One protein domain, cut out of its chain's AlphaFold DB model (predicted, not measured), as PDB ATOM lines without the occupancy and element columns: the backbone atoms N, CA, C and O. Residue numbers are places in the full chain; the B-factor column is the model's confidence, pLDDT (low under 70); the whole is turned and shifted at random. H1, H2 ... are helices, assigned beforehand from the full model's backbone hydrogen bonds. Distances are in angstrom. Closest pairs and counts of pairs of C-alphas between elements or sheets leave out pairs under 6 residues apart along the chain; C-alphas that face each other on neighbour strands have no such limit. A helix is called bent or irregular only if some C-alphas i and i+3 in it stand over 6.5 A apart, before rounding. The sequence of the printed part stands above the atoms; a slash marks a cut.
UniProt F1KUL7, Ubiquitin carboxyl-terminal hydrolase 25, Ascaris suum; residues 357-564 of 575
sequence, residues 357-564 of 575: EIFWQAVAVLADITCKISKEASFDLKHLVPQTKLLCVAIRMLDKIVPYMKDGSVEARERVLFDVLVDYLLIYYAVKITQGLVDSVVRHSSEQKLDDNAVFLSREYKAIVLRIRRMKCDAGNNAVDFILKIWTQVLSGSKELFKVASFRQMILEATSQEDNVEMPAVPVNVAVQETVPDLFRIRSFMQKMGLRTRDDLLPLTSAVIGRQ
ATOM      1  N   GLU A 357     -11.888 -59.657   9.585       85.25
ATOM      2  CA  GLU A 357     -10.640 -59.479   8.828       85.25
ATOM      3  C   GLU A 357     -10.567 -58.100   8.172       85.25
ATOM      4  O   GLU A 357      -9.540 -57.436   8.287       85.25
ATOM      5  N   ILE A 358     -11.652 -57.638   7.542       84.00
ATOM      6  CA  ILE A 358     -11.721 -56.307   6.920       84.00
ATOM      7  C   ILE A 358     -11.417 -55.219   7.957       84.00
ATOM      8  O   ILE A 358     -10.601 -54.330   7.701       84.00
ATOM      9  N   PHE A 359     -12.019 -55.320   9.144       88.19
ATOM     10  CA  PHE A 359     -11.763 -54.405  10.252       88.19
ATOM     11  C   PHE A 359     -10.287 -54.397  10.666       88.19
ATOM     12  O   PHE A 359      -9.671 -53.334  10.747       88.19
ATOM     13  N   TRP A 360      -9.685 -55.568  10.889       85.88
ATOM     14  CA  TRP A 360      -8.291 -55.651  11.331       85.88
ATOM     15  C   TRP A 360      -7.284 -55.185  10.288       85.88
ATOM     16  O   TRP A 360      -6.264 -54.593  10.643       85.88
ATOM     17  N   GLN A 361      -7.570 -55.414   9.011       83.81
ATOM     18  CA  GLN A 361      -6.766 -54.884   7.918       83.81
ATOM     19  C   GLN A 361      -6.834 -53.350   7.883       83.81
ATOM     20  O   GLN A 361      -5.794 -52.695   7.800       83.81
ATOM     21  N   ALA A 362      -8.024 -52.759   8.049       87.69
ATOM     22  CA  ALA A 362      -8.172 -51.308   8.151       87.69
ATOM     23  C   ALA A 362      -7.407 -50.737   9.359       87.69
ATOM     24  O   ALA A 362      -6.692 -49.743   9.227       87.69
ATOM     25  N   VAL A 363      -7.485 -51.400  10.519       88.50
ATOM     26  CA  VAL A 363      -6.730 -51.029  11.729       88.50
ATOM     27  C   VAL A 363      -5.221 -51.055  11.479       88.50
ATOM     28  O   VAL A 363      -4.536 -50.094  11.823       88.50
ATOM     29  N   ALA A 364      -4.690 -52.097  10.838       86.06
ATOM     30  CA  ALA A 364      -3.262 -52.179  10.532       86.06
ATOM     31  C   ALA A 364      -2.799 -51.034   9.611       86.06
ATOM     32  O   ALA A 364      -1.749 -50.429   9.836       86.06
ATOM     33  N   VAL A 365      -3.611 -50.684   8.607       87.44
ATOM     34  CA  VAL A 365      -3.334 -49.547   7.717       87.44
ATOM     35  C   VAL A 365      -3.335 -48.221   8.481       87.44
ATOM     36  O   VAL A 365      -2.400 -47.429   8.348       87.44
ATOM     37  N   LEU A 366      -4.351 -47.977   9.311       91.00
ATOM     38  CA  LEU A 366      -4.443 -46.758  10.122       91.00
ATOM     39  C   LEU A 366      -3.290 -46.652  11.135       91.00
ATOM     40  O   LEU A 366      -2.765 -45.560  11.374       91.00
ATOM     41  N   ALA A 367      -2.841 -47.773  11.701       89.56
ATOM     42  CA  ALA A 367      -1.695 -47.815  12.603       89.56
ATOM     43  C   ALA A 367      -0.374 -47.463  11.892       89.56
ATOM     44  O   ALA A 367       0.431 -46.702  12.437       89.56
ATOM     45  N   ASP A 368      -0.154 -47.946  10.664       86.94
ATOM     46  CA  ASP A 368       1.007 -47.555   9.847       86.94
ATOM     47  C   ASP A 368       0.989 -46.049   9.527       86.94
ATOM     48  O   ASP A 368       1.994 -45.357   9.729       86.94
ATOM     49  N   ILE A 369      -0.173 -45.521   9.123       88.81
ATOM     50  CA  ILE A 369      -0.364 -44.097   8.810       88.81
ATOM     51  C   ILE A 369      -0.057 -43.215  10.027       88.81
ATOM     52  O   ILE A 369       0.761 -42.292   9.953       88.81
ATOM     53  N   THR A 370      -0.667 -43.509  11.176       89.75
ATOM     54  CA  THR A 370      -0.465 -42.731  12.413       89.75
ATOM     55  C   THR A 370       0.984 -42.794  12.912       89.75
ATOM     56  O   THR A 370       1.528 -41.795  13.401       89.75
ATOM     57  N   CYS A 371       1.660 -43.933  12.726       85.75
ATOM     58  CA  CYS A 371       3.081 -44.101  13.033       85.75
ATOM     59  C   CYS A 371       3.971 -43.190  12.173       85.75
ATOM     60  O   CYS A 371       4.899 -42.566  12.698       85.75
ATOM     61  N   LYS A 372       3.686 -43.075  10.872       84.94
ATOM     62  CA  LYS A 372       4.450 -42.226   9.943       84.94
ATOM     63  C   LYS A 372       4.224 -40.739  10.187       84.94
ATOM     64  O   LYS A 372       5.201 -39.999  10.276       84.94
ATOM     65  N   ILE A 373       2.981 -40.318  10.432       85.12
ATOM     66  CA  ILE A 373       2.663 -38.925  10.807       85.12
ATOM     67  C   ILE A 373       3.415 -38.507  12.078       85.12
ATOM     68  O   ILE A 373       3.881 -37.377  12.179       85.12
ATOM     69  N   SER A 374       3.587 -39.423  13.033       76.31
ATOM     70  CA  SER A 374       4.324 -39.148  14.274       76.31
ATOM     71  C   SER A 374       5.841 -38.986  14.078       76.31
ATOM     72  O   SER A 374       6.510 -38.469  14.970       76.31
ATOM     73  N   LYS A 375       6.399 -39.470  12.959       72.12
ATOM     74  CA  LYS A 375       7.848 -39.530  12.696       72.12
ATOM     75  C   LYS A 375       8.324 -38.538  11.635       72.12
ATOM     76  O   LYS A 375       9.491 -38.158  11.658       72.12
ATOM     77  N   GLU A 376       7.468 -38.142  10.696       64.25
ATOM     78  CA  GLU A 376       7.865 -37.332   9.541       64.25
ATOM     79  C   GLU A 376       7.596 -35.832   9.734       64.25
ATOM     80  O   GLU A 376       6.492 -35.408  10.063       64.25
ATOM     81  N   ALA A 377       8.615 -35.013   9.451       53.47
ATOM     82  CA  ALA A 377       8.528 -33.548   9.369       53.47
ATOM     83  C   ALA A 377       8.556 -33.020   7.914       53.47
ATOM     84  O   ALA A 377       8.611 -31.810   7.699       53.47
ATOM     85  N   SER A 378       8.573 -33.918   6.920       62.41
ATOM     86  CA  SER A 378       8.724 -33.596   5.494       62.41
ATOM     87  C   SER A 378       7.372 -33.532   4.774       62.41
ATOM     88  O   SER A 378       6.494 -34.354   5.013       62.41
ATOM     89  N   PHE A 379       7.228 -32.578   3.850       66.12
ATOM     90  CA  PHE A 379       6.025 -32.349   3.031       66.12
ATOM     91  C   PHE A 379       6.160 -32.936   1.618       66.12
ATOM     92  O   PHE A 379       5.513 -32.468   0.680       66.12
ATOM     93  N   ASP A 380       7.044 -33.921   1.429       79.19
ATOM     94  CA  ASP A 380       7.279 -34.503   0.108       79.19
ATOM     95  C   ASP A 380       6.113 -35.411  -0.320       79.19
ATOM     96  O   ASP A 380       5.755 -36.390   0.343       79.19
ATOM     97  N   LEU A 381       5.553 -35.106  -1.491       83.06
ATOM     98  CA  LEU A 381       4.489 -35.868  -2.138       83.06
ATOM     99  C   LEU A 381       4.867 -37.338  -2.356       83.06
ATOM    100  O   LEU A 381       3.982 -38.189  -2.317       83.06
ATOM    101  N   LYS A 382       6.161 -37.663  -2.498       83.50
ATOM    102  CA  LYS A 382       6.631 -39.057  -2.595       83.50
ATOM    103  C   LYS A 382       6.243 -39.913  -1.384       83.50
ATOM    104  O   LYS A 382       6.041 -41.114  -1.545       83.50
ATOM    105  N   HIS A 383       6.112 -39.308  -0.203       84.38
ATOM    106  CA  HIS A 383       5.688 -39.987   1.024       84.38
ATOM    107  C   HIS A 383       4.185 -39.830   1.278       84.38
ATOM    108  O   HIS A 383       3.520 -40.789   1.672       84.38
ATOM    109  N   LEU A 384       3.619 -38.653   0.983       86.38
ATOM    110  CA  LEU A 384       2.198 -38.374   1.220       86.38
ATOM    111  C   LEU A 384       1.268 -39.178   0.298       86.38
ATOM    112  O   LEU A 384       0.252 -39.698   0.760       86.38
ATOM    113  N   VAL A 385       1.606 -39.319  -0.990       88.50
ATOM    114  CA  VAL A 385       0.743 -39.978  -1.988       88.50
ATOM    115  C   VAL A 385       0.491 -41.456  -1.653       88.50
ATOM    116  O   VAL A 385      -0.678 -41.844  -1.598       88.50
ATOM    117  N   PRO A 386       1.508 -42.297  -1.363       87.31
ATOM    118  CA  PRO A 386       1.267 -43.688  -0.972       87.31
ATOM    119  C   PRO A 386       0.425 -43.834   0.301       87.31
ATOM    120  O   PRO A 386      -0.450 -44.695   0.363       87.31
ATOM    121  N   GLN A 387       0.657 -42.985   1.306       87.38
ATOM    122  CA  GLN A 387      -0.107 -43.003   2.560       87.38
ATOM    123  C   GLN A 387      -1.565 -42.596   2.357       87.38
ATOM    124  O   GLN A 387      -2.470 -43.171   2.950       87.38
ATOM    125  N   THR A 388      -1.799 -41.655   1.449       90.69
ATOM    126  CA  THR A 388      -3.144 -41.210   1.097       90.69
ATOM    127  C   THR A 388      -3.926 -42.303   0.367       90.69
ATOM    128  O   THR A 388      -5.097 -42.524   0.656       90.69
ATOM    129  N   LYS A 389      -3.273 -43.051  -0.531       89.25
ATOM    130  CA  LYS A 389      -3.882 -44.220  -1.186       89.25
ATOM    131  C   LYS A 389      -4.265 -45.302  -0.177       89.25
ATOM    132  O   LYS A 389      -5.360 -45.846  -0.252       89.25
ATOM    133  N   LEU A 390      -3.384 -45.568   0.787       88.00
ATOM    134  CA  LEU A 390      -3.653 -46.477   1.902       88.00
ATOM    135  C   LEU A 390      -4.846 -46.012   2.747       88.00
ATOM    136  O   LEU A 390      -5.718 -46.817   3.061       88.00
ATOM    137  N   LEU A 391      -4.931 -44.714   3.050       91.88
ATOM    138  CA  LEU A 391      -6.066 -44.143   3.771       91.88
ATOM    139  C   LEU A 391      -7.385 -44.372   3.019       91.88
ATOM    140  O   LEU A 391      -8.350 -44.824   3.626       91.88
ATOM    141  N   CYS A 392      -7.428 -44.126   1.703       91.00
ATOM    142  CA  CYS A 392      -8.618 -44.391   0.883       91.00
ATOM    143  C   CYS A 392      -9.081 -45.851   0.993       91.00
ATOM    144  O   CYS A 392     -10.276 -46.110   1.138       91.00
ATOM    145  N   VAL A 393      -8.134 -46.793   0.967       87.56
ATOM    146  CA  VAL A 393      -8.419 -48.223   1.110       87.56
ATOM    147  C   VAL A 393      -8.981 -48.535   2.502       87.56
ATOM    148  O   VAL A 393     -10.025 -49.176   2.592       87.56
ATOM    149  N   ALA A 394      -8.367 -48.032   3.578       89.50
ATOM    150  CA  ALA A 394      -8.856 -48.244   4.944       89.50
ATOM    151  C   ALA A 394     -10.274 -47.685   5.153       89.50
ATOM    152  O   ALA A 394     -11.116 -48.343   5.758       89.50
ATOM    153  N   ILE A 395     -10.572 -46.502   4.607       91.38
ATOM    154  CA  ILE A 395     -11.914 -45.907   4.684       91.38
ATOM    155  C   ILE A 395     -12.927 -46.771   3.938       91.38
ATOM    156  O   ILE A 395     -13.998 -47.049   4.467       91.38
ATOM    157  N   ARG A 396     -12.579 -47.240   2.732       88.06
ATOM    158  CA  ARG A 396     -13.447 -48.139   1.965       88.06
ATOM    159  C   ARG A 396     -13.764 -49.407   2.756       88.06
ATOM    160  O   ARG A 396     -14.911 -49.831   2.760       88.06
ATOM    161  N   MET A 397     -12.780 -49.987   3.442       86.19
ATOM    162  CA  MET A 397     -12.958 -51.174   4.287       86.19
ATOM    163  C   MET A 397     -13.934 -50.932   5.437       86.19
ATOM    164  O   MET A 397     -14.851 -51.724   5.638       86.19
ATOM    165  N   LEU A 398     -13.766 -49.824   6.158       89.88
ATOM    166  CA  LEU A 398     -14.655 -49.452   7.257       89.88
ATOM    167  C   LEU A 398     -16.078 -49.163   6.754       89.88
ATOM    168  O   LEU A 398     -17.040 -49.657   7.339       89.88
ATOM    169  N   ASP A 399     -16.221 -48.472   5.617       87.31
ATOM    170  CA  ASP A 399     -17.517 -48.206   4.979       87.31
ATOM    171  C   ASP A 399     -18.252 -49.508   4.582       87.31
ATOM    172  O   ASP A 399     -19.483 -49.529   4.586       87.31
ATOM    173  N   LYS A 400     -17.547 -50.619   4.289       84.56
ATOM    174  CA  LYS A 400     -18.183 -51.929   4.014       84.56
ATOM    175  C   LYS A 400     -18.766 -52.603   5.258       84.56
ATOM    176  O   LYS A 400     -19.605 -53.486   5.109       84.56
ATOM    177  N   ILE A 401     -18.353 -52.206   6.462       86.62
ATOM    178  CA  ILE A 401     -18.889 -52.752   7.719       86.62
ATOM    179  C   ILE A 401     -20.227 -52.085   8.064       86.62
ATOM    180  O   ILE A 401     -21.128 -52.745   8.581       86.62
ATOM    181  N   VAL A 402     -20.387 -50.801   7.726       86.69
ATOM    182  CA  VAL A 402     -21.549 -49.971   8.098       86.69
ATOM    183  C   VAL A 402     -22.911 -50.597   7.743       86.69
ATOM    184  O   VAL A 402     -23.781 -50.592   8.611       86.69
ATOM    185  N   PRO A 403     -23.134 -51.192   6.550       86.06
ATOM    186  CA  PRO A 403     -24.423 -51.801   6.200       86.06
ATOM    187  C   PRO A 403     -24.850 -52.975   7.094       86.06
ATOM    188  O   PRO A 403     -26.027 -53.325   7.112       86.06
ATOM    189  N   TYR A 404     -23.911 -53.587   7.823       84.88
ATOM    190  CA  TYR A 404     -24.168 -54.726   8.710       84.88
ATOM    191  C   TYR A 404     -24.507 -54.294  10.147       84.88
ATOM    192  O   TYR A 404     -24.919 -55.124  10.962       84.88
ATOM    193  N   MET A 405     -24.346 -53.011  10.478       85.44
ATOM    194  CA  MET A 405     -24.619 -52.467  11.808       85.44
ATOM    195  C   MET A 405     -26.119 -52.178  11.970       85.44
ATOM    196  O   MET A 405     -26.716 -51.500  11.136       85.44
ATOM    197  N   LYS A 406     -26.742 -52.636  13.067       84.25
ATOM    198  CA  LYS A 406     -28.127 -52.252  13.419       84.25
ATOM    199  C   LYS A 406     -28.235 -50.786  13.825       84.25
ATOM    200  O   LYS A 406     -29.221 -50.130  13.513       84.25
ATOM    201  N   ASP A 407     -27.226 -50.308  14.546       77.38
ATOM    202  CA  ASP A 407     -27.073 -48.913  14.938       77.38
ATOM    203  C   ASP A 407     -25.917 -48.311  14.135       77.38
ATOM    204  O   ASP A 407     -24.748 -48.464  14.486       77.38
ATOM    205  N   GLY A 408     -26.262 -47.678  13.014       69.69
ATOM    206  CA  GLY A 408     -25.329 -46.961  12.140       69.69
ATOM    207  C   GLY A 408     -25.157 -45.484  12.507       69.69
ATOM    208  O   GLY A 408     -24.734 -44.700  11.652       69.69
ATOM    209  N   SER A 409     -25.536 -45.082  13.729       77.50
ATOM    210  CA  SER A 409     -25.383 -43.705  14.205       77.50
ATOM    211  C   SER A 409     -23.933 -43.226  14.109       77.50
ATOM    212  O   SER A 409     -22.977 -44.003  14.019       77.50
ATOM    213  N   VAL A 410     -23.754 -41.908  14.072       75.00
ATOM    214  CA  VAL A 410     -22.420 -41.301  14.023       75.00
ATOM    215  C   VAL A 410     -21.633 -41.678  15.278       75.00
ATOM    216  O   VAL A 410     -20.486 -42.096  15.182       75.00
ATOM    217  N   GLU A 411     -22.281 -41.649  16.435       71.25
ATOM    218  CA  GLU A 411     -21.709 -41.936  17.746       71.25
ATOM    219  C   GLU A 411     -21.236 -43.395  17.860       71.25
ATOM    220  O   GLU A 411     -20.165 -43.674  18.414       71.25
ATOM    221  N   ALA A 412     -22.005 -44.343  17.309       71.50
ATOM    222  CA  ALA A 412     -21.610 -45.748  17.247       71.50
ATOM    223  C   ALA A 412     -20.373 -45.947  16.354       71.50
ATOM    224  O   ALA A 412     -19.435 -46.659  16.732       71.50
ATOM    225  N   ARG A 413     -20.330 -45.274  15.198       77.38
ATOM    226  CA  ARG A 413     -19.196 -45.359  14.265       77.38
ATOM    227  C   ARG A 413     -17.937 -44.680  14.800       77.38
ATOM    228  O   ARG A 413     -16.853 -45.242  14.690       77.38
ATOM    229  N   GLU A 414     -18.058 -43.547  15.482       75.94
ATOM    230  CA  GLU A 414     -16.931 -42.882  16.148       75.94
ATOM    231  C   GLU A 414     -16.270 -43.763  17.203       75.94
ATOM    232  O   GLU A 414     -15.042 -43.815  17.299       75.94
ATOM    233  N   ARG A 415     -17.082 -44.496  17.972       72.12
ATOM    234  CA  ARG A 415     -16.596 -45.362  19.045       72.12
ATOM    235  C   ARG A 415     -15.842 -46.584  18.522       72.12
ATOM    236  O   ARG A 415     -14.896 -47.024  19.177       72.12
ATOM    237  N   VAL A 416     -16.279 -47.157  17.399       74.19
ATOM    238  CA  VAL A 416     -15.844 -48.502  16.978       74.19
ATOM    239  C   VAL A 416     -15.086 -48.519  15.650       74.19
ATOM    240  O   VAL A 416     -14.180 -49.333  15.495       74.19
ATOM    241  N   LEU A 417     -15.391 -47.612  14.719       82.69
ATOM    242  CA  LEU A 417     -14.777 -47.535  13.384       82.69
ATOM    243  C   LEU A 417     -13.772 -46.383  13.231       82.69
ATOM    244  O   LEU A 417     -13.222 -46.197  12.151       82.69
ATOM    245  N   PHE A 418     -13.461 -45.656  14.309       88.50
ATOM    246  CA  PHE A 418     -12.476 -44.568  14.313       88.50
ATOM    247  C   PHE A 418     -12.822 -43.396  13.375       88.50
ATOM    248  O   PHE A 418     -11.909 -42.731  12.878       88.50
ATOM    249  N   ASP A 419     -14.110 -43.096  13.165       88.94
ATOM    250  CA  ASP A 419     -14.557 -42.021  12.259       88.94
ATOM    251  C   ASP A 419     -13.861 -40.678  12.542       88.94
ATOM    252  O   ASP A 419     -13.362 -40.043  11.618       88.94
ATOM    253  N   VAL A 420     -13.705 -40.283  13.814       90.69
ATOM    254  CA  VAL A 420     -13.016 -39.026  14.173       90.69
ATOM    255  C   VAL A 420     -11.556 -39.016  13.691       90.69
ATOM    256  O   VAL A 420     -11.062 -38.004  13.193       90.69
ATOM    257  N   LEU A 421     -10.847 -40.146  13.808       93.31
ATOM    258  CA  LEU A 421      -9.476 -40.280  13.307       93.31
ATOM    259  C   LEU A 421      -9.436 -40.227  11.785       93.31
ATOM    260  O   LEU A 421      -8.591 -39.531  11.228       93.31
ATOM    261  N   VAL A 422     -10.330 -40.955  11.123       94.50
ATOM    262  CA  VAL A 422     -10.451 -40.955   9.664       94.50
ATOM    263  C   VAL A 422     -10.693 -39.536   9.147       94.50
ATOM    264  O   VAL A 422      -9.991 -39.098   8.232       94.50
ATOM    265  N   ASP A 423     -11.610 -38.798   9.770       93.94
ATOM    266  CA  ASP A 423     -11.945 -37.427   9.396       93.94
ATOM    267  C   ASP A 423     -10.743 -36.487   9.570       93.94
ATOM    268  O   ASP A 423     -10.395 -35.730   8.657       93.94
ATOM    269  N   TYR A 424     -10.032 -36.600  10.697       94.75
ATOM    270  CA  TYR A 424      -8.788 -35.865  10.923       94.75
ATOM    271  C   TYR A 424      -7.724 -36.183   9.860       94.75
ATOM    272  O   TYR A 424      -7.102 -35.271   9.315       94.75
ATOM    273  N   LEU A 425      -7.506 -37.465   9.544       94.88
ATOM    274  CA  LEU A 425      -6.499 -37.892   8.570       94.88
ATOM    275  C   LEU A 425      -6.830 -37.397   7.156       94.88
ATOM    276  O   LEU A 425      -5.927 -36.944   6.450       94.88
ATOM    277  N   LEU A 426      -8.106 -37.429   6.756       95.44
ATOM    278  CA  LEU A 426      -8.566 -36.873   5.481       95.44
ATOM    279  C   LEU A 426      -8.203 -35.390   5.372       95.44
ATOM    280  O   LEU A 426      -7.552 -34.985   4.405       95.44
ATOM    281  N   ILE A 427      -8.565 -34.594   6.385       94.38
ATOM    282  CA  ILE A 427      -8.251 -33.162   6.428       94.38
ATOM    283  C   ILE A 427      -6.735 -32.939   6.409       94.38
ATOM    284  O   ILE A 427      -6.232 -32.134   5.618       94.38
ATOM    285  N   TYR A 428      -5.994 -33.678   7.238       92.62
ATOM    286  CA  TYR A 428      -4.541 -33.579   7.335       92.62
ATOM    287  C   TYR A 428      -3.867 -33.792   5.975       92.62
ATOM    288  O   TYR A 428      -3.100 -32.936   5.526       92.62
ATOM    289  N   TYR A 429      -4.170 -34.897   5.289       93.62
ATOM    290  CA  TYR A 429      -3.558 -35.201   3.997       93.62
ATOM    291  C   TYR A 429      -4.010 -34.238   2.897       93.62
ATOM    292  O   TYR A 429      -3.166 -33.814   2.107       93.62
ATOM    293  N   ALA A 430      -5.280 -33.821   2.865       94.25
ATOM    294  CA  ALA A 430      -5.761 -32.855   1.873       94.25
ATOM    295  C   ALA A 430      -5.008 -31.515   1.958       94.25
ATOM    296  O   ALA A 430      -4.513 -30.997   0.948       94.25
ATOM    297  N   VAL A 431      -4.846 -30.991   3.178       91.31
ATOM    298  CA  VAL A 431      -4.099 -29.753   3.433       91.31
ATOM    299  C   VAL A 431      -2.614 -29.932   3.106       91.31
ATOM    300  O   VAL A 431      -2.026 -29.083   2.433       91.31
ATOM    301  N   LYS A 432      -1.995 -31.044   3.523       88.88
ATOM    302  CA  LYS A 432      -0.560 -31.296   3.308       88.88
ATOM    303  C   LYS A 432      -0.199 -31.504   1.840       88.88
ATOM    304  O   LYS A 432       0.807 -30.965   1.384       88.88
ATOM    305  N   ILE A 433      -1.027 -32.224   1.088       91.25
ATOM    306  CA  ILE A 433      -0.860 -32.389  -0.362       91.25
ATOM    307  C   ILE A 433      -0.994 -31.036  -1.061       91.25
ATOM    308  O   ILE A 433      -0.146 -30.701  -1.887       91.25
ATOM    309  N   THR A 434      -1.997 -30.230  -0.692       90.75
ATOM    310  CA  THR A 434      -2.154 -28.871  -1.233       90.75
ATOM    311  C   THR A 434      -0.911 -28.027  -0.978       90.75
ATOM    312  O   THR A 434      -0.371 -27.447  -1.914       90.75
ATOM    313  N   GLN A 435      -0.403 -28.012   0.258       86.75
ATOM    314  CA  GLN A 435       0.824 -27.292   0.611       86.75
ATOM    315  C   GLN A 435       2.023 -27.765  -0.231       86.75
ATOM    316  O   GLN A 435       2.728 -26.932  -0.798       86.75
ATOM    317  N   GLY A 436       2.231 -29.078  -0.379       85.69
ATOM    318  CA  GLY A 436       3.350 -29.638  -1.150       85.69
ATOM    319  C   GLY A 436       3.280 -29.377  -2.662       85.69
ATOM    320  O   GLY A 436       4.318 -29.198  -3.310       85.69
ATOM    321  N   LEU A 437       2.073 -29.327  -3.236       86.88
ATOM    322  CA  LEU A 437       1.852 -28.958  -4.640       86.88
ATOM    323  C   LEU A 437       2.094 -27.463  -4.862       86.88
ATOM    324  O   LEU A 437       2.820 -27.083  -5.778       86.88
ATOM    325  N   VAL A 438       1.524 -26.623  -3.999       85.12
ATOM    326  CA  VAL A 438       1.623 -25.162  -4.095       85.12
ATOM    327  C   VAL A 438       3.057 -24.700  -3.890       85.12
ATOM    328  O   VAL A 438       3.519 -23.844  -4.637       85.12
ATOM    329  N   ASP A 439       3.796 -25.305  -2.956       81.44
ATOM    330  CA  ASP A 439       5.219 -25.010  -2.768       81.44
ATOM    331  C   ASP A 439       6.014 -25.244  -4.057       81.44
ATOM    332  O   ASP A 439       6.828 -24.414  -4.451       81.44
ATOM    333  N   SER A 440       5.708 -26.330  -4.773       77.75
ATOM    334  CA  SER A 440       6.350 -26.637  -6.050       77.75
ATOM    335  C   SER A 440       6.014 -25.622  -7.140       77.75
ATOM    336  O   SER A 440       6.909 -25.170  -7.853       77.75
ATOM    337  N   VAL A 441       4.739 -25.253  -7.269       79.00
ATOM    338  CA  VAL A 441       4.284 -24.305  -8.296       79.00
ATOM    339  C   VAL A 441       4.832 -22.903  -8.012       79.00
ATOM    340  O   VAL A 441       5.357 -22.258  -8.913       79.00
ATOM    341  N   VAL A 442       4.776 -22.450  -6.757       77.88
ATOM    342  CA  VAL A 442       5.181 -21.094  -6.357       77.88
ATOM    343  C   VAL A 442       6.703 -20.942  -6.298       77.88
ATOM    344  O   VAL A 442       7.226 -19.953  -6.805       77.88
ATOM    345  N   ARG A 443       7.443 -21.888  -5.695       73.00
ATOM    346  CA  ARG A 443       8.909 -21.762  -5.547       73.00
ATOM    347  C   ARG A 443       9.681 -22.158  -6.797       73.00
ATOM    348  O   ARG A 443      10.728 -21.573  -7.058       73.00
ATOM    349  N   HIS A 444       9.204 -23.150  -7.547       70.31
ATOM    350  CA  HIS A 444       9.939 -23.693  -8.694       70.31
ATOM    351  C   HIS A 444       9.339 -23.303 -10.048       70.31
ATOM    352  O   HIS A 444       9.888 -23.710 -11.067       70.31
ATOM    353  N   SER A 445       8.246 -22.519 -10.077       69.06
ATOM    354  CA  SER A 445       7.548 -22.105 -11.312       69.06
ATOM    355  C   SER A 445       7.279 -23.278 -12.264       69.06
ATOM    356  O   SER A 445       7.371 -23.144 -13.481       69.06
ATOM    357  N   SER A 446       7.007 -24.458 -11.702       73.19
ATOM    358  CA  SER A 446       6.890 -25.708 -12.447       73.19
ATOM    359  C   SER A 446       5.593 -26.418 -12.090       73.19
ATOM    360  O   SER A 446       5.340 -26.739 -10.927       73.19
ATOM    361  N   GLU A 447       4.794 -26.709 -13.116       76.44
ATOM    362  CA  GLU A 447       3.587 -27.534 -13.016       76.44
ATOM    363  C   GLU A 447       3.903 -29.043 -13.061       76.44
ATOM    364  O   GLU A 447       2.989 -29.857 -12.967       76.44
ATOM    365  N   GLN A 448       5.181 -29.442 -13.148       80.38
ATOM    366  CA  GLN A 448       5.589 -30.839 -13.349       80.38
ATOM    367  C   GLN A 448       5.026 -31.781 -12.275       80.38
ATOM    368  O   GLN A 448       4.586 -32.880 -12.588       80.38
ATOM    369  N   LYS A 449       4.945 -31.346 -11.010       81.25
ATOM    370  CA  LYS A 449       4.364 -32.184  -9.945       81.25
ATOM    371  C   LYS A 449       2.861 -32.422 -10.105       81.25
ATOM    372  O   LYS A 449       2.373 -33.428  -9.590       81.25
ATOM    373  N   LEU A 450       2.128 -31.529 -10.777       84.38
ATOM    374  CA  LEU A 450       0.723 -31.769 -11.124       84.38
ATOM    375  C   LEU A 450       0.625 -32.855 -12.199       84.38
ATOM    376  O   LEU A 450      -0.228 -33.729 -12.082       84.38
ATOM    377  N   ASP A 451       1.532 -32.850 -13.179       84.06
ATOM    378  CA  ASP A 451       1.594 -33.874 -14.230       84.06
ATOM    379  C   ASP A 451       1.992 -35.239 -13.668       84.06
ATOM    380  O   ASP A 451       1.282 -36.227 -13.867       84.06
ATOM    381  N   ASP A 452       3.074 -35.275 -12.889       86.31
ATOM    382  CA  ASP A 452       3.608 -36.491 -12.272       86.31
ATOM    383  C   ASP A 452       2.565 -37.192 -11.383       86.31
ATOM    384  O   ASP A 452       2.632 -38.403 -11.171       86.31
ATOM    385  N   ASN A 453       1.585 -36.439 -10.863       88.75
ATOM    386  CA  ASN A 453       0.548 -36.936  -9.960       88.75
ATOM    387  C   ASN A 453      -0.877 -36.848 -10.538       88.75
ATOM    388  O   ASN A 453      -1.830 -37.090  -9.800       88.75
ATOM    389  N   ALA A 454      -1.069 -36.560 -11.829       88.75
ATOM    390  CA  ALA A 454      -2.391 -36.272 -12.406       88.75
ATOM    391  C   ALA A 454      -3.441 -37.380 -12.158       88.75
ATOM    392  O   ALA A 454      -4.602 -37.102 -11.843       88.75
ATOM    393  N   VAL A 455      -3.030 -38.653 -12.236       89.38
ATOM    394  CA  VAL A 455      -3.904 -39.808 -11.951       89.38
ATOM    395  C   VAL A 455      -4.326 -39.837 -10.484       89.38
ATOM    396  O   VAL A 455      -5.501 -40.030 -10.187       89.38
ATOM    397  N   PHE A 456      -3.382 -39.598  -9.571       91.69
ATOM    398  CA  PHE A 456      -3.663 -39.543  -8.137       91.69
ATOM    399  C   PHE A 456      -4.602 -38.381  -7.784       91.69
ATOM    400  O   PHE A 456      -5.528 -38.505  -6.983       91.69
ATOM    401  N   LEU A 457      -4.367 -37.232  -8.416       92.19
ATOM    402  CA  LEU A 457      -5.127 -36.013  -8.182       92.19
ATOM    403  C   LEU A 457      -6.584 -36.131  -8.645       92.19
ATOM    404  O   LEU A 457      -7.495 -35.687  -7.950       92.19
ATOM    405  N   SER A 458      -6.805 -36.756  -9.801       90.06
ATOM    406  CA  SER A 458      -8.141 -36.927 -10.383       90.06
ATOM    407  C   SER A 458      -8.975 -38.038  -9.735       90.06
ATOM    408  O   SER A 458     -10.200 -37.998  -9.853       90.06
ATOM    409  N   ARG A 459      -8.350 -39.005  -9.044       90.00
ATOM    410  CA  ARG A 459      -9.045 -40.129  -8.393       90.00
ATOM    411  C   ARG A 459      -9.058 -39.991  -6.869       90.00
ATOM    412  O   ARG A 459     -10.102 -39.695  -6.298       90.00
ATOM    413  N   GLU A 460      -7.923 -40.193  -6.205       92.31
ATOM    414  CA  GLU A 460      -7.842 -40.248  -4.742       92.31
ATOM    415  C   GLU A 460      -7.995 -38.872  -4.095       92.31
ATOM    416  O   GLU A 460      -8.825 -38.708  -3.204       92.31
ATOM    417  N   TYR A 461      -7.251 -37.863  -4.558       93.88
ATOM    418  CA  TYR A 461      -7.341 -36.523  -3.969       93.88
ATOM    419  C   TYR A 461      -8.742 -35.917  -4.150       93.88
ATOM    420  O   TYR A 461      -9.307 -35.368  -3.203       93.88
ATOM    421  N   LYS A 462      -9.341 -36.084  -5.339       92.38
ATOM    422  CA  LYS A 462     -10.731 -35.692  -5.607       92.38
ATOM    423  C   LYS A 462     -11.708 -36.351  -4.624       92.38
ATOM    424  O   LYS A 462     -12.532 -35.656  -4.032       92.38
ATOM    425  N   ALA A 463     -11.596 -37.666  -4.419       92.25
ATOM    426  CA  ALA A 463     -12.450 -38.413  -3.491       92.25
ATOM    427  C   ALA A 463     -12.310 -37.932  -2.035       92.25
ATOM    428  O   ALA A 463     -13.300 -37.848  -1.311       92.25
ATOM    429  N   ILE A 464     -11.101 -37.550  -1.618       94.69
ATOM    430  CA  ILE A 464     -10.850 -36.995  -0.281       94.69
ATOM    431  C   ILE A 464     -11.555 -35.657  -0.094       94.69
ATOM    432  O   ILE A 464     -12.255 -35.478   0.899       94.69
ATOM    433  N   VAL A 465     -11.419 -34.732  -1.049       93.31
ATOM    434  CA  VAL A 465     -12.095 -33.425  -0.982       93.31
ATOM    435  C   VAL A 465     -13.616 -33.603  -0.909       93.31
ATOM    436  O   VAL A 465     -14.269 -32.967  -0.081       93.31
ATOM    437  N   LEU A 466     -14.167 -34.520  -1.710       91.62
ATOM    438  CA  LEU A 466     -15.582 -34.893  -1.665       91.62
ATOM    439  C   LEU A 466     -16.006 -35.398  -0.278       91.62
ATOM    440  O   LEU A 466     -17.036 -34.980   0.256       91.62
ATOM    441  N   ARG A 467     -15.210 -36.288   0.327       91.75
ATOM    442  CA  ARG A 467     -15.507 -36.857   1.646       91.75
ATOM    443  C   ARG A 467     -15.424 -35.801   2.751       91.75
ATOM    444  O   ARG A 467     -16.317 -35.765   3.590       91.75
ATOM    445  N   ILE A 468     -14.437 -34.899   2.707       93.00
ATOM    446  CA  ILE A 468     -14.306 -33.779   3.658       93.00
ATOM    447  C   ILE A 468     -15.522 -32.860   3.597       93.00
ATOM    448  O   ILE A 468     -16.105 -32.531   4.628       93.00
ATOM    449  N   ARG A 469     -15.969 -32.491   2.393       89.75
ATOM    450  CA  ARG A 469     -17.162 -31.653   2.230       89.75
ATOM    451  C   ARG A 469     -18.414 -32.302   2.836       89.75
ATOM    452  O   ARG A 469     -19.255 -31.616   3.418       89.75
ATOM    453  N   ARG A 470     -18.518 -33.628   2.736       87.38
ATOM    454  CA  ARG A 470     -19.637 -34.427   3.258       87.38
ATOM    455  C   ARG A 470     -19.639 -34.603   4.774       87.38
ATOM    456  O   ARG A 470     -20.675 -34.994   5.304       87.38
ATOM    457  N   MET A 471     -18.552 -34.264   5.470       88.31
ATOM    458  CA  MET A 471     -18.527 -34.269   6.938       88.31
ATOM    459  C   MET A 471     -19.555 -33.293   7.534       88.31
ATOM    460  O   MET A 471     -20.010 -33.507   8.653       88.31
ATOM    461  N   LYS A 472     -19.946 -32.241   6.785       83.44
ATOM    462  CA  LYS A 472     -20.902 -31.195   7.205       83.44
ATOM    463  C   LYS A 472     -20.570 -30.593   8.581       83.44
ATOM    464  O   LYS A 472     -21.463 -30.277   9.357       83.44
ATOM    465  N   CYS A 473     -19.280 -30.424   8.861       88.44
ATOM    466  CA  CYS A 473     -18.764 -29.833  10.092       88.44
ATOM    467  C   CYS A 473     -17.867 -28.627   9.787       88.44
ATOM    468  O   CYS A 473     -17.313 -28.511   8.687       88.44
ATOM    469  N   ASP A 474     -17.681 -27.752  10.775       91.44
ATOM    470  CA  ASP A 474     -16.870 -26.536  10.632       91.44
ATOM    471  C   ASP A 474     -15.418 -26.848  10.268       91.44
ATOM    472  O   ASP A 474     -14.817 -26.156   9.449       91.44
ATOM    473  N   ALA A 475     -14.865 -27.936  10.812       92.38
ATOM    474  CA  ALA A 475     -13.521 -28.396  10.481       92.38
ATOM    475  C   ALA A 475     -13.383 -28.741   8.988       92.38
ATOM    476  O   ALA A 475     -12.415 -28.330   8.346       92.38
ATOM    477  N   GLY A 476     -14.357 -29.462   8.426       91.81
ATOM    478  CA  GLY A 476     -14.367 -29.829   7.012       91.81
ATOM    479  C   GLY A 476     -14.562 -28.618   6.099       91.81
ATOM    480  O   GLY A 476     -13.834 -28.468   5.119       91.81
ATOM    481  N   ASN A 477     -15.486 -27.717   6.455       91.94
ATOM    482  CA  ASN A 477     -15.713 -26.472   5.715       91.94
ATOM    483  C   ASN A 477     -14.447 -25.601   5.693       91.94
ATOM    484  O   ASN A 477     -13.996 -25.208   4.620       91.94
ATOM    485  N   ASN A 478     -13.803 -25.397   6.846       92.00
ATOM    486  CA  ASN A 478     -12.572 -24.613   6.959       92.00
ATOM    487  C   ASN A 478     -11.420 -25.210   6.121       92.00
ATOM    488  O   ASN A 478     -10.701 -24.488   5.431       92.00
ATOM    489  N   ALA A 479     -11.272 -26.540   6.113       93.25
ATOM    490  CA  ALA A 479     -10.271 -27.214   5.287       93.25
ATOM    491  C   ALA A 479     -10.514 -27.008   3.780       93.25
ATOM    492  O   ALA A 479      -9.579 -26.695   3.040       93.25
ATOM    493  N   VAL A 480     -11.760 -27.159   3.324       92.81
ATOM    494  CA  VAL A 480     -12.138 -26.962   1.914       92.81
ATOM    495  C   VAL A 480     -11.964 -25.502   1.493       92.81
ATOM    496  O   VAL A 480     -11.360 -25.237   0.450       92.81
ATOM    497  N   ASP A 481     -12.417 -24.560   2.320       91.44
ATOM    498  CA  ASP A 481     -12.286 -23.124   2.068       91.44
ATOM    499  C   ASP A 481     -10.819 -22.714   1.960       91.44
ATOM    500  O   ASP A 481     -10.441 -21.985   1.043       91.44
ATOM    501  N   PHE A 482      -9.961 -23.232   2.840       91.75
ATOM    502  CA  PHE A 482      -8.520 -23.019   2.763       91.75
ATOM    503  C   PHE A 482      -7.927 -23.513   1.434       91.75
ATOM    504  O   PHE A 482      -7.195 -22.771   0.772       91.75
ATOM    505  N   ILE A 483      -8.260 -24.741   1.017       92.56
ATOM    506  CA  ILE A 483      -7.771 -25.330  -0.239       92.56
ATOM    507  C   ILE A 483      -8.195 -24.457  -1.432       92.56
ATOM    508  O   ILE A 483      -7.363 -24.105  -2.272       92.56
ATOM    509  N   LEU A 484      -9.468 -24.054  -1.493       91.44
ATOM    510  CA  LEU A 484      -9.995 -23.203  -2.563       91.44
ATOM    511  C   LEU A 484      -9.379 -21.796  -2.559       91.44
ATOM    512  O   LEU A 484      -9.027 -21.280  -3.629       91.44
ATOM    513  N   LYS A 485      -9.217 -21.178  -1.379       90.31
ATOM    514  CA  LYS A 485      -8.586 -19.856  -1.219       90.31
ATOM    515  C   LYS A 485      -7.149 -19.885  -1.748       90.31
ATOM    516  O   LYS A 485      -6.804 -19.049  -2.585       90.31
ATOM    517  N   ILE A 486      -6.343 -20.879  -1.365       88.38
ATOM    518  CA  ILE A 486      -4.953 -21.001  -1.836       88.38
ATOM    519  C   ILE A 486      -4.873 -21.171  -3.352       88.38
ATOM    520  O   ILE A 486      -4.126 -20.448  -4.012       88.38
ATOM    521  N   TRP A 487      -5.648 -22.085  -3.937       88.44
ATOM    522  CA  TRP A 487      -5.581 -22.310  -5.383       88.44
ATOM    523  C   TRP A 487      -6.087 -21.111  -6.194       88.44
ATOM    524  O   TRP A 487      -5.603 -20.868  -7.299       88.44
ATOM    525  N   THR A 488      -7.000 -20.313  -5.636       87.62
ATOM    526  CA  THR A 488      -7.418 -19.034  -6.232       87.62
ATOM    527  C   THR A 488      -6.281 -18.007  -6.210       87.62
ATOM    528  O   THR A 488      -6.037 -17.341  -7.217       87.62
ATOM    529  N   GLN A 489      -5.534 -17.919  -5.107       85.25
ATOM    530  CA  GLN A 489      -4.373 -17.031  -5.003       85.25
ATOM    531  C   GLN A 489      -3.260 -17.424  -5.983       85.25
ATOM    532  O   GLN A 489      -2.758 -16.563  -6.708       85.25
ATOM    533  N   VAL A 490      -2.920 -18.714  -6.070       83.75
ATOM    534  CA  VAL A 490      -1.905 -19.223  -7.013       83.75
ATOM    535  C   VAL A 490      -2.288 -18.911  -8.462       83.75
ATOM    536  O   VAL A 490      -1.438 -18.469  -9.232       83.75
ATOM    537  N   LEU A 491      -3.567 -19.070  -8.822       83.19
ATOM    538  CA  LEU A 491      -4.065 -18.750 -10.160       83.19
ATOM    539  C   LEU A 491      -3.960 -17.250 -10.482       83.19
ATOM    540  O   LEU A 491      -3.590 -16.893 -11.595       83.19
ATOM    541  N   SER A 492      -4.247 -16.371  -9.515       78.25
ATOM    542  CA  SER A 492      -4.174 -14.912  -9.711       78.25
ATOM    543  C   SER A 492      -2.747 -14.375  -9.899       78.25
ATOM    544  O   SER A 492      -2.560 -13.309 -10.484       78.25
ATOM    545  N   GLY A 493      -1.740 -15.100  -9.402       69.19
ATOM    546  CA  GLY A 493      -0.347 -14.653  -9.355       69.19
ATOM    547  C   GLY A 493       0.528 -15.060 -10.544       69.19
ATOM    548  O   GLY A 493       1.700 -14.688 -10.562       69.19
ATOM    549  N   SER A 494       0.020 -15.818 -11.522       60.62
ATOM    550  CA  SER A 494       0.855 -16.408 -12.578       60.62
ATOM    551  C   SER A 494       0.242 -16.273 -13.974       60.62
ATOM    552  O   SER A 494      -0.974 -16.307 -14.141       60.62
ATOM    553  N   LYS A 495       1.097 -16.094 -14.989       56.72
ATOM    554  CA  LYS A 495       0.696 -15.653 -16.340       56.72
ATOM    555  C   LYS A 495       0.334 -16.781 -17.315       56.72
ATOM    556  O   LYS A 495      -0.327 -16.497 -18.305       56.72
ATOM    557  N   GLU A 496       0.691 -18.034 -17.025       57.38
ATOM    558  CA  GLU A 496       0.310 -19.213 -17.818       57.38
ATOM    559  C   GLU A 496       0.141 -20.433 -16.901       57.38
ATOM    560  O   GLU A 496       1.105 -21.134 -16.618       57.38
ATOM    561  N   LEU A 497      -1.078 -20.671 -16.397       66.31
ATOM    562  CA  LEU A 497      -1.375 -21.844 -15.566       66.31
ATOM    563  C   LEU A 497      -2.694 -22.529 -15.952       66.31
ATOM    564  O   LEU A 497      -3.606 -22.686 -15.132       66.31
ATOM    565  N   PHE A 498      -2.828 -22.942 -17.216       76.44
ATOM    566  CA  PHE A 498      -4.012 -23.692 -17.657       76.44
ATOM    567  C   PHE A 498      -4.252 -24.940 -16.786       76.44
ATOM    568  O   PHE A 498      -5.397 -25.265 -16.466       76.44
ATOM    569  N   LYS A 499      -3.185 -25.610 -16.328       78.56
ATOM    570  CA  LYS A 499      -3.305 -26.803 -15.481       78.56
ATOM    571  C   LYS A 499      -3.731 -26.469 -14.060       78.56
ATOM    572  O   LYS A 499      -4.546 -27.200 -13.506       78.56
ATOM    573  N   VAL A 500      -3.264 -25.362 -13.483       83.19
ATOM    574  CA  VAL A 500      -3.767 -24.906 -12.174       83.19
ATOM    575  C   VAL A 500      -5.236 -24.507 -12.256       83.19
ATOM    576  O   VAL A 500      -6.001 -24.847 -11.356       83.19
ATOM    577  N   ALA A 501      -5.656 -23.851 -13.341       84.56
ATOM    578  CA  ALA A 501      -7.064 -23.546 -13.575       84.56
ATOM    579  C   ALA A 501      -7.910 -24.830 -13.665       84.56
ATOM    580  O   ALA A 501      -8.929 -24.937 -12.986       84.56
ATOM    581  N   SER A 502      -7.447 -25.826 -14.430       86.25
ATOM    582  CA  SER A 502      -8.095 -27.138 -14.554       86.25
ATOM    583  C   SER A 502      -8.156 -27.895 -13.218       86.25
ATOM    584  O   SER A 502      -9.211 -28.388 -12.822       86.25
ATOM    585  N   PHE A 503      -7.057 -27.921 -12.459       87.94
ATOM    586  CA  PHE A 503      -7.006 -28.569 -11.147       87.94
ATOM    587  C   PHE A 503      -7.936 -27.888 -10.134       87.94
ATOM    588  O   PHE A 503      -8.686 -28.561  -9.429       87.94
ATOM    589  N   ARG A 504      -7.960 -26.549 -10.101       89.81
ATOM    590  CA  ARG A 504      -8.900 -25.781  -9.273       89.81
ATOM    591  C   ARG A 504     -10.351 -26.054  -9.668       89.81
ATOM    592  O   ARG A 504     -11.194 -26.195  -8.787       89.81
ATOM    593  N   GLN A 505     -10.642 -26.133 -10.964       89.62
ATOM    594  CA  GLN A 505     -11.979 -26.451 -11.463       89.62
ATOM    595  C   GLN A 505     -12.421 -27.852 -11.017       89.62
ATOM    596  O   GLN A 505     -13.539 -28.012 -10.537       89.62
ATOM    597  N   MET A 506     -11.518 -28.837 -11.053       92.00
ATOM    598  CA  MET A 506     -11.779 -30.182 -10.530       92.00
ATOM    599  C   MET A 506     -12.114 -30.174  -9.029       92.00
ATOM    600  O   MET A 506     -13.038 -30.872  -8.612       92.00
ATOM    601  N   ILE A 507     -11.418 -29.359  -8.225       90.69
ATOM    602  CA  ILE A 507     -11.730 -29.183  -6.797       90.69
ATOM    603  C   ILE A 507     -13.107 -28.526  -6.622       90.69
ATOM    604  O   ILE A 507     -13.895 -28.990  -5.807       90.69
ATOM    605  N   LEU A 508     -13.431 -27.484  -7.394       89.69
ATOM    606  CA  LEU A 508     -14.738 -26.816  -7.322       89.69
ATOM    607  C   LEU A 508     -15.895 -27.764  -7.653       89.69
ATOM    608  O   LEU A 508     -16.889 -27.815  -6.925       89.69
ATOM    609  N   GLU A 509     -15.747 -28.554  -8.714       87.44
ATOM    610  CA  GLU A 509     -16.710 -29.591  -9.081       87.44
ATOM    611  C   GLU A 509     -16.858 -30.616  -7.959       87.44
ATOM    612  O   GLU A 509     -17.976 -30.920  -7.554       87.44
ATOM    613  N   ALA A 510     -15.742 -31.082  -7.391       84.88
ATOM    614  CA  ALA A 510     -15.745 -31.987  -6.248       84.88
ATOM    615  C   ALA A 510     -16.496 -31.392  -5.042       84.88
ATOM    616  O   ALA A 510     -17.273 -32.076  -4.392       84.88
ATOM    617  N   THR A 511     -16.347 -30.099  -4.756       84.12
ATOM    618  CA  THR A 511     -17.059 -29.458  -3.635       84.12
ATOM    619  C   THR A 511     -18.556 -29.237  -3.878       84.12
ATOM    620  O   THR A 511     -19.288 -28.974  -2.922       84.12
ATOM    621  N   SER A 512     -19.004 -29.350  -5.133       82.56
ATOM    622  CA  SER A 512     -20.391 -29.106  -5.556       82.56
ATOM    623  C   SER A 512     -21.203 -30.390  -5.772       82.56
ATOM    624  O   SER A 512     -22.409 -30.319  -5.980       82.56
ATOM    625  N   GLN A 513     -20.563 -31.562  -5.756       81.25
ATOM    626  CA  GLN A 513     -21.222 -32.854  -5.970       81.25
ATOM    627  C   GLN A 513     -21.907 -33.369  -4.694       81.25
ATOM    628  O   GLN A 513     -21.316 -33.373  -3.614       81.25
ATOM    629  N   GLU A 514     -23.136 -33.877  -4.839       71.62
ATOM    630  CA  GLU A 514     -23.927 -34.441  -3.733       71.62
ATOM    631  C   GLU A 514     -23.925 -35.981  -3.677       71.62
ATOM    632  O   GLU A 514     -24.405 -36.541  -2.694       71.62
ATOM    633  N   ASP A 515     -23.343 -36.688  -4.653       68.06
ATOM    634  CA  ASP A 515     -23.404 -38.160  -4.769       68.06
ATOM    635  C   ASP A 515     -22.541 -38.922  -3.756       68.06
ATOM    636  O   ASP A 515     -21.494 -38.439  -3.314       68.06
ATOM    637  N   ASN A 516     -22.981 -40.136  -3.376       67.19
ATOM    638  CA  ASN A 516     -22.232 -41.018  -2.474       67.19
ATOM    639  C   ASN A 516     -20.873 -41.385  -3.071       67.19
ATOM    640  O   ASN A 516     -20.791 -42.009  -4.124       67.19
ATOM    641  N   VAL A 517     -19.807 -40.996  -2.369       77.56
ATOM    642  CA  VAL A 517     -18.431 -41.210  -2.820       77.56
ATOM    643  C   VAL A 517     -17.891 -42.485  -2.210       77.56
ATOM    644  O   VAL A 517     -17.605 -42.541  -1.013       77.56
ATOM    645  N   GLU A 518     -17.737 -43.499  -3.054       83.94
ATOM    646  CA  GLU A 518     -16.935 -44.665  -2.721       83.94
ATOM    647  C   GLU A 518     -15.451 -44.305  -2.854       83.94
ATOM    648  O   GLU A 518     -15.001 -43.792  -3.882       83.94
ATOM    649  N   MET A 519     -14.677 -44.560  -1.798       88.94
ATOM    650  CA  MET A 519     -13.243 -44.289  -1.818       88.94
ATOM    651  C   MET A 519     -12.530 -45.225  -2.815       88.94
ATOM    652  O   MET A 519     -12.879 -46.410  -2.906       88.94
ATOM    653  N   PRO A 520     -11.522 -44.746  -3.571       87.00
ATOM    654  CA  PRO A 520     -10.786 -45.593  -4.508       87.00
ATOM    655  C   PRO A 520     -10.033 -46.732  -3.801       87.00
ATOM    656  O   PRO A 520      -9.304 -46.488  -2.841       87.00
ATOM    657  N   ALA A 521     -10.168 -47.961  -4.310       74.69
ATOM    658  CA  ALA A 521      -9.368 -49.112  -3.892       74.69
ATOM    659  C   ALA A 521      -8.142 -49.262  -4.803       74.69
ATOM    660  O   ALA A 521      -8.278 -49.480  -6.007       74.69
ATOM    661  N   VAL A 522      -6.940 -49.140  -4.240       71.25
ATOM    662  CA  VAL A 522      -5.683 -49.401  -4.955       71.25
ATOM    663  C   VAL A 522      -5.114 -50.727  -4.439       71.25
ATOM    664  O   VAL A 522      -5.209 -50.969  -3.240       71.25
ATOM    665  N   PRO A 523      -4.508 -51.587  -5.279       64.56
ATOM    666  CA  PRO A 523      -3.806 -52.774  -4.795       64.56
ATOM    667  C   PRO A 523      -2.655 -52.370  -3.862       64.56
ATOM    668  O   PRO A 523      -1.740 -51.669  -4.307       64.56
ATOM    669  N   VAL A 524      -2.676 -52.777  -2.585       61.38
ATOM    670  CA  VAL A 524      -1.600 -52.450  -1.637       61.38
ATOM    671  C   VAL A 524      -1.224 -53.632  -0.756       61.38
ATOM    672  O   VAL A 524      -2.020 -54.123   0.031       61.38
ATOM    673  N   ASN A 525       0.050 -54.018  -0.806       53.78
ATOM    674  CA  ASN A 525       0.580 -55.098   0.015       53.78
ATOM    675  C   ASN A 525       0.811 -54.627   1.462       53.78
ATOM    676  O   ASN A 525       1.896 -54.153   1.809       53.78
ATOM    677  N   VAL A 526      -0.229 -54.715   2.288       56.88
ATOM    678  CA  VAL A 526      -0.172 -54.399   3.718       56.88
ATOM    679  C   VAL A 526      -0.008 -55.702   4.489       56.88
ATOM    680  O   VAL A 526      -0.890 -56.555   4.499       56.88
ATOM    681  N   ALA A 527       1.142 -55.875   5.137       51.53
ATOM    682  CA  ALA A 527       1.388 -57.040   5.976       51.53
ATOM    683  C   ALA A 527       0.815 -56.801   7.381       51.53
ATOM    684  O   ALA A 527       1.429 -56.108   8.190       51.53
ATOM    685  N   VAL A 528      -0.336 -57.399   7.689       55.38
ATOM    686  CA  VAL A 528      -0.866 -57.431   9.062       55.38
ATOM    687  C   VAL A 528      -0.022 -58.391   9.888       55.38
ATOM    688  O   VAL A 528      -0.056 -59.600   9.657       55.38
ATOM    689  N   GLN A 529       0.755 -57.862  10.835       55.97
ATOM    690  CA  GLN A 529       1.605 -58.685  11.699       55.97
ATOM    691  C   GLN A 529       1.030 -58.844  13.111       55.97
ATOM    692  O   GLN A 529       0.991 -59.971  13.602       55.97
ATOM    693  N   GLU A 530       0.524 -57.780  13.754       61.12
ATOM    694  CA  GLU A 530       0.036 -57.856  15.141       61.12
ATOM    695  C   GLU A 530      -1.153 -56.911  15.409       61.12
ATOM    696  O   GLU A 530      -1.010 -55.698  15.494       61.12
ATOM    697  N   THR A 531      -2.339 -57.493  15.609       69.88
ATOM    698  CA  THR A 531      -3.624 -56.788  15.819       69.88
ATOM    699  C   THR A 531      -3.658 -55.898  17.075       69.88
ATOM    700  O   THR A 531      -4.033 -54.731  17.019       69.88
ATOM    701  N   VAL A 532      -3.221 -56.420  18.223       70.75
ATOM    702  CA  VAL A 532      -3.302 -55.736  19.532       70.75
ATOM    703  C   VAL A 532      -2.407 -54.480  19.612       70.75
ATOM    704  O   VAL A 532      -2.909 -53.423  19.999       70.75
ATOM    705  N   PRO A 533      -1.115 -54.519  19.224       78.31
ATOM    706  CA  PRO A 533      -0.258 -53.329  19.236       78.31
ATOM    707  C   PRO A 533      -0.722 -52.210  18.302       78.31
ATOM    708  O   PRO A 533      -0.465 -51.041  18.585       78.31
ATOM    709  N   ASP A 534      -1.383 -52.543  17.195       84.06
ATOM    710  CA  ASP A 534      -1.841 -51.554  16.219       84.06
ATOM    711  C   ASP A 534      -2.991 -50.694  16.767       84.06
ATOM    712  O   ASP A 534      -2.957 -49.469  16.623       84.06
ATOM    713  N   LEU A 535      -3.932 -51.281  17.517       82.31
ATOM    714  CA  LEU A 535      -4.948 -50.507  18.246       82.31
ATOM    715  C   LEU A 535      -4.334 -49.588  19.301       82.31
ATOM    716  O   LEU A 535      -4.689 -48.407  19.376       82.31
ATOM    717  N   PHE A 536      -3.381 -50.110  20.079       81.75
ATOM    718  CA  PHE A 536      -2.681 -49.319  21.087       81.75
ATOM    719  C   PHE A 536      -2.001 -48.099  20.455       81.75
ATOM    720  O   PHE A 536      -2.094 -46.981  20.966       81.75
ATOM    721  N   ARG A 537      -1.341 -48.289  19.304       84.31
ATOM    722  CA  ARG A 537      -0.687 -47.209  18.550       84.31
ATOM    723  C   ARG A 537      -1.679 -46.148  18.098       84.31
ATOM    724  O   ARG A 537      -1.432 -44.968  18.351       84.31
ATOM    725  N   ILE A 538      -2.788 -46.557  17.480       88.75
ATOM    726  CA  ILE A 538      -3.847 -45.646  17.030       88.75
ATOM    727  C   ILE A 538      -4.344 -44.791  18.196       88.75
ATOM    728  O   ILE A 538      -4.427 -43.567  18.093       88.75
ATOM    729  N   ARG A 539      -4.613 -45.409  19.344       85.44
ATOM    730  CA  ARG A 539      -5.123 -44.687  20.513       85.44
ATOM    731  C   ARG A 539      -4.101 -43.792  21.166       85.44
ATOM    732  O   ARG A 539      -4.434 -42.668  21.520       85.44
ATOM    733  N   SER A 540      -2.863 -44.259  21.298       87.00
ATOM    734  CA  SER A 540      -1.766 -43.430  21.786       87.00
ATOM    735  C   SER A 540      -1.607 -42.187  20.909       87.00
ATOM    736  O   SER A 540      -1.407 -41.089  21.427       87.00
ATOM    737  N   PHE A 541      -1.754 -42.334  19.589       89.81
ATOM    738  CA  PHE A 541      -1.773 -41.210  18.661       89.81
ATOM    739  C   PHE A 541      -2.965 -40.274  18.907       89.81
ATOM    740  O   PHE A 541      -2.752 -39.082  19.125       89.81
ATOM    741  N   MET A 542      -4.197 -40.794  18.944       89.81
ATOM    742  CA  MET A 542      -5.400 -39.990  19.204       89.81
ATOM    743  C   MET A 542      -5.307 -39.236  20.537       89.81
ATOM    744  O   MET A 542      -5.569 -38.037  20.591       89.81
ATOM    745  N   GLN A 543      -4.835 -39.893  21.597       88.50
ATOM    746  CA  GLN A 543      -4.636 -39.289  22.912       88.50
ATOM    747  C   GLN A 543      -3.585 -38.173  22.884       88.50
ATOM    748  O   GLN A 543      -3.820 -37.113  23.460       88.50
ATOM    749  N   LYS A 544      -2.449 -38.381  22.203       88.38
ATOM    750  CA  LYS A 544      -1.404 -37.355  22.033       88.38
ATOM    751  C   LYS A 544      -1.897 -36.143  21.249       88.38
ATOM    752  O   LYS A 544      -1.490 -35.028  21.549       88.38
ATOM    753  N   MET A 545      -2.751 -36.368  20.253       86.00
ATOM    754  CA  MET A 545      -3.350 -35.306  19.443       86.00
ATOM    755  C   MET A 545      -4.527 -34.613  20.140       86.00
ATOM    756  O   MET A 545      -4.938 -33.551  19.690       86.00
ATOM    757  N   GLY A 546      -5.066 -35.187  21.221       86.94
ATOM    758  CA  GLY A 546      -6.286 -34.695  21.864       86.94
ATOM    759  C   GLY A 546      -7.559 -34.997  21.070       86.94
ATOM    760  O   GLY A 546      -8.552 -34.313  21.250       86.94
ATOM    761  N   LEU A 547      -7.538 -36.005  20.195       87.94
ATOM    762  CA  LEU A 547      -8.645 -36.349  19.309       87.94
ATOM    763  C   LEU A 547      -9.606 -37.328  20.002       87.94
ATOM    764  O   LEU A 547      -9.332 -38.530  20.043       87.94
ATOM    765  N   ARG A 548     -10.703 -36.828  20.582       84.62
ATOM    766  CA  ARG A 548     -11.685 -37.650  21.318       84.62
ATOM    767  C   ARG A 548     -13.078 -37.591  20.710       84.62
ATOM    768  O   ARG A 548     -13.773 -38.600  20.703       84.62
ATOM    769  N   THR A 549     -13.462 -36.423  20.223       85.81
ATOM    770  CA  THR A 549     -14.790 -36.097  19.702       85.81
ATOM    771  C   THR A 549     -14.653 -35.299  18.408       85.81
ATOM    772  O   THR A 549     -13.570 -34.806  18.081       85.81
ATOM    773  N   ARG A 550     -15.749 -35.138  17.659       85.88
ATOM    774  CA  ARG A 550     -15.758 -34.284  16.459       85.88
ATOM    775  C   ARG A 550     -15.410 -32.827  16.742       85.88
ATOM    776  O   ARG A 550     -14.813 -32.189  15.877       85.88
ATOM    777  N   ASP A 551     -15.720 -32.321  17.930       87.00
ATOM    778  CA  ASP A 551     -15.432 -30.933  18.306       87.00
ATOM    779  C   ASP A 551     -13.920 -30.650  18.344       87.00
ATOM    780  O   ASP A 551     -13.476 -29.534  18.060       87.00
ATOM    781  N   ASP A 552     -13.104 -31.686  18.569       90.00
ATOM    782  CA  ASP A 552     -11.641 -31.591  18.567       90.00
ATOM    783  C   ASP A 552     -11.056 -31.401  17.151       90.00
ATOM    784  O   ASP A 552      -9.896 -31.003  16.999       90.00
ATOM    785  N   LEU A 553     -11.838 -31.649  16.089       91.94
ATOM    786  CA  LEU A 553     -11.371 -31.532  14.704       91.94
ATOM    787  C   LEU A 553     -11.075 -30.082  14.314       91.94
ATOM    788  O   LEU A 553     -10.079 -29.829  13.641       91.94
ATOM    789  N   LEU A 554     -11.903 -29.115  14.715       92.06
ATOM    790  CA  LEU A 554     -11.763 -27.722  14.267       92.06
ATOM    791  C   LEU A 554     -10.465 -27.050  14.770       92.06
ATOM    792  O   LEU A 554      -9.750 -26.456  13.948       92.06
ATOM    793  N   PRO A 555     -10.094 -27.154  16.065       91.56
ATOM    794  CA  PRO A 555      -8.813 -26.652  16.560       91.56
ATOM    795  C   PRO A 555      -7.618 -27.300  15.852       91.56
ATOM    796  O   PRO A 555      -6.661 -26.616  15.480       91.56
ATOM    797  N   LEU A 556      -7.682 -28.614  15.615       89.00
ATOM    798  CA  LEU A 556      -6.620 -29.361  14.946       89.00
ATOM    799  C   LEU A 556      -6.487 -28.983  13.470       89.00
ATOM    800  O   LEU A 556      -5.371 -28.744  13.009       89.00
ATOM    801  N   THR A 557      -7.596 -28.842  12.743       90.06
ATOM    802  CA  THR A 557      -7.605 -28.330  11.366       90.06
ATOM    803  C   THR A 557      -6.948 -26.958  11.297       90.06
ATOM    804  O   THR A 557      -6.060 -26.734  10.472       90.06
ATOM    805  N   SER A 558      -7.315 -26.059  12.213       89.12
ATOM    806  CA  SER A 558      -6.739 -24.714  12.289       89.12
ATOM    807  C   SER A 558      -5.228 -24.758  12.547       89.12
ATOM    808  O   SER A 558      -4.466 -24.024  11.917       89.12
ATOM    809  N   ALA A 559      -4.763 -25.669  13.406       87.06
ATOM    810  CA  ALA A 559      -3.339 -25.881  13.654       87.06
ATOM    811  C   ALA A 559      -2.598 -26.455  12.430       87.06
ATOM    812  O   ALA A 559      -1.472 -26.041  12.143       87.06
ATOM    813  N   VAL A 560      -3.207 -27.388  11.690       85.38
ATOM    814  CA  VAL A 560      -2.625 -27.978  10.471       85.38
ATOM    815  C   VAL A 560      -2.499 -26.933   9.359       85.38
ATOM    816  O   VAL A 560      -1.454 -26.869   8.701       85.38
ATOM    817  N   ILE A 561      -3.522 -26.091   9.194       86.12
ATOM    818  CA  ILE A 561      -3.535 -24.956   8.262       86.12
ATOM    819  C   ILE A 561      -2.475 -23.918   8.660       86.12
ATOM    820  O   ILE A 561      -1.637 -23.540   7.841       86.12
ATOM    821  N   GLY A 562      -2.469 -23.496   9.929       72.56
ATOM    822  CA  GLY A 562      -1.597 -22.429  10.425       72.56
ATOM    823  C   GLY A 562      -0.110 -22.791  10.465       72.56
ATOM    824  O   GLY A 562       0.737 -21.906  10.363       72.56
ATOM    825  N   ARG A 563       0.241 -24.082  10.574       64.25
ATOM    826  CA  ARG A 563       1.635 -24.511  10.785       64.25
ATOM    827  C   ARG A 563       2.601 -24.257   9.629       64.25
ATOM    828  O   ARG A 563       3.790 -24.343   9.899       64.25
ATOM    829  N   GLN A 564       2.170 -23.941   8.404       55.28
ATOM    830  CA  GLN A 564       3.083 -23.624   7.289       55.28
ATOM    831  C   GLN A 564       2.419 -22.786   6.186       55.28
ATOM    832  O   GLN A 564       2.205 -23.253   5.068       55.28
TER     833      GLN A 564
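This is residues 357 to 564 of the 575 residues of the protein "Ubiquitin carboxyl-terminal hydrolase 25" of Ascaris suum (UniProt F1KUL7). An elongated helical body is built round one long helix, H4, with H2, H6, H7 and H10 packed about it; H8 packs on H6 and H7, apart from H4. H1 folds back on H2 as a helical hairpin, and H9 packs on H1. The class is all helix: 208 residues are printed, with ten named helices, H1 to H10 in order along the chain, and no named strand. H4, H6, H7, H8 and H10 form an up and down bundle, each running against the one before it. The whole is compact, with a radius of gyration of the C-alphas of 16.9 A and spans of 53 by 33 by 32 A.

Find C-alpha 419 at (-14.557, -42.021, 12.259); from there H4, residues 419 to 444, runs 37.1 A to C-alpha 444 at (9.939, -23.693, -8.694). Before it come H1, residues 357 to 373, 24.6 A long; H2, residues 381 to 404, 36.0 A; and H3, residues 410 to 416. H2 is irregular, only just: C-alphas 400 and 403 are 6.6 A apart. After H4 look for H5, residues 448 to 452; H6, residues 454 to 470, with a kink of 27 degrees near residue 461; H7, residues 474 to 492, 26.6 A; H8, residues 498 to 512; H9, residues 531 to 545; and H10, residues 550 to 562, ending at C-alpha 562, (-1.597, -22.429, 10.425).

Start at H4, the hub, which touches five helices. It touches H7 at a shallow tilt of 12 degrees, the same way, closest at the C-alphas of Ile 427 and Ala 479, 6.4 A. With residues 420 to 431 alone it touches H10, closest at Val 420 and Arg 550, C-alphas 5.9 A apart. H2 touches H4 at 25 degrees, a shallow tilt, opposite ways, closest at the C-alphas of Leu 381 and Gly 436, 6.4 A. H6 touches H4 at a steep tilt of 45 degrees, closest at the C-alphas of Leu 426 and Ile 464, 6.2 A. H5 only just touches H4, with 3 pairs of C-alphas within 8 A. H3 touches no helix but is near H2. Farther out, H7 and H8 form a hairpin at 23 degrees, closest at the C-alphas of Trp 487 and Arg 504, 6.2 A. H9 touches H1 at a steep tilt of 44 degrees, closest at the C-alphas of Ala 367 and Asp 534, 5.2 A. Every O i to N i+4 pair is within hydrogen-bond range in H1, H3, H5, H7, H8 and H9; H2 has 14 of 20, H4 21 of 22, H6 11 of 13 and H10 6 of 9.

The C-alphas farthest apart, of Lys 406 and Lys 495, are 55.3 A apart. The printed part has no cut; residues 513 to 530 make the long link, H8 to H9. Mean pLDDT of the printed part is 83.4; look for values under 70 at, among others, residues 376 to 379, 493 to 497 and 523 to 531.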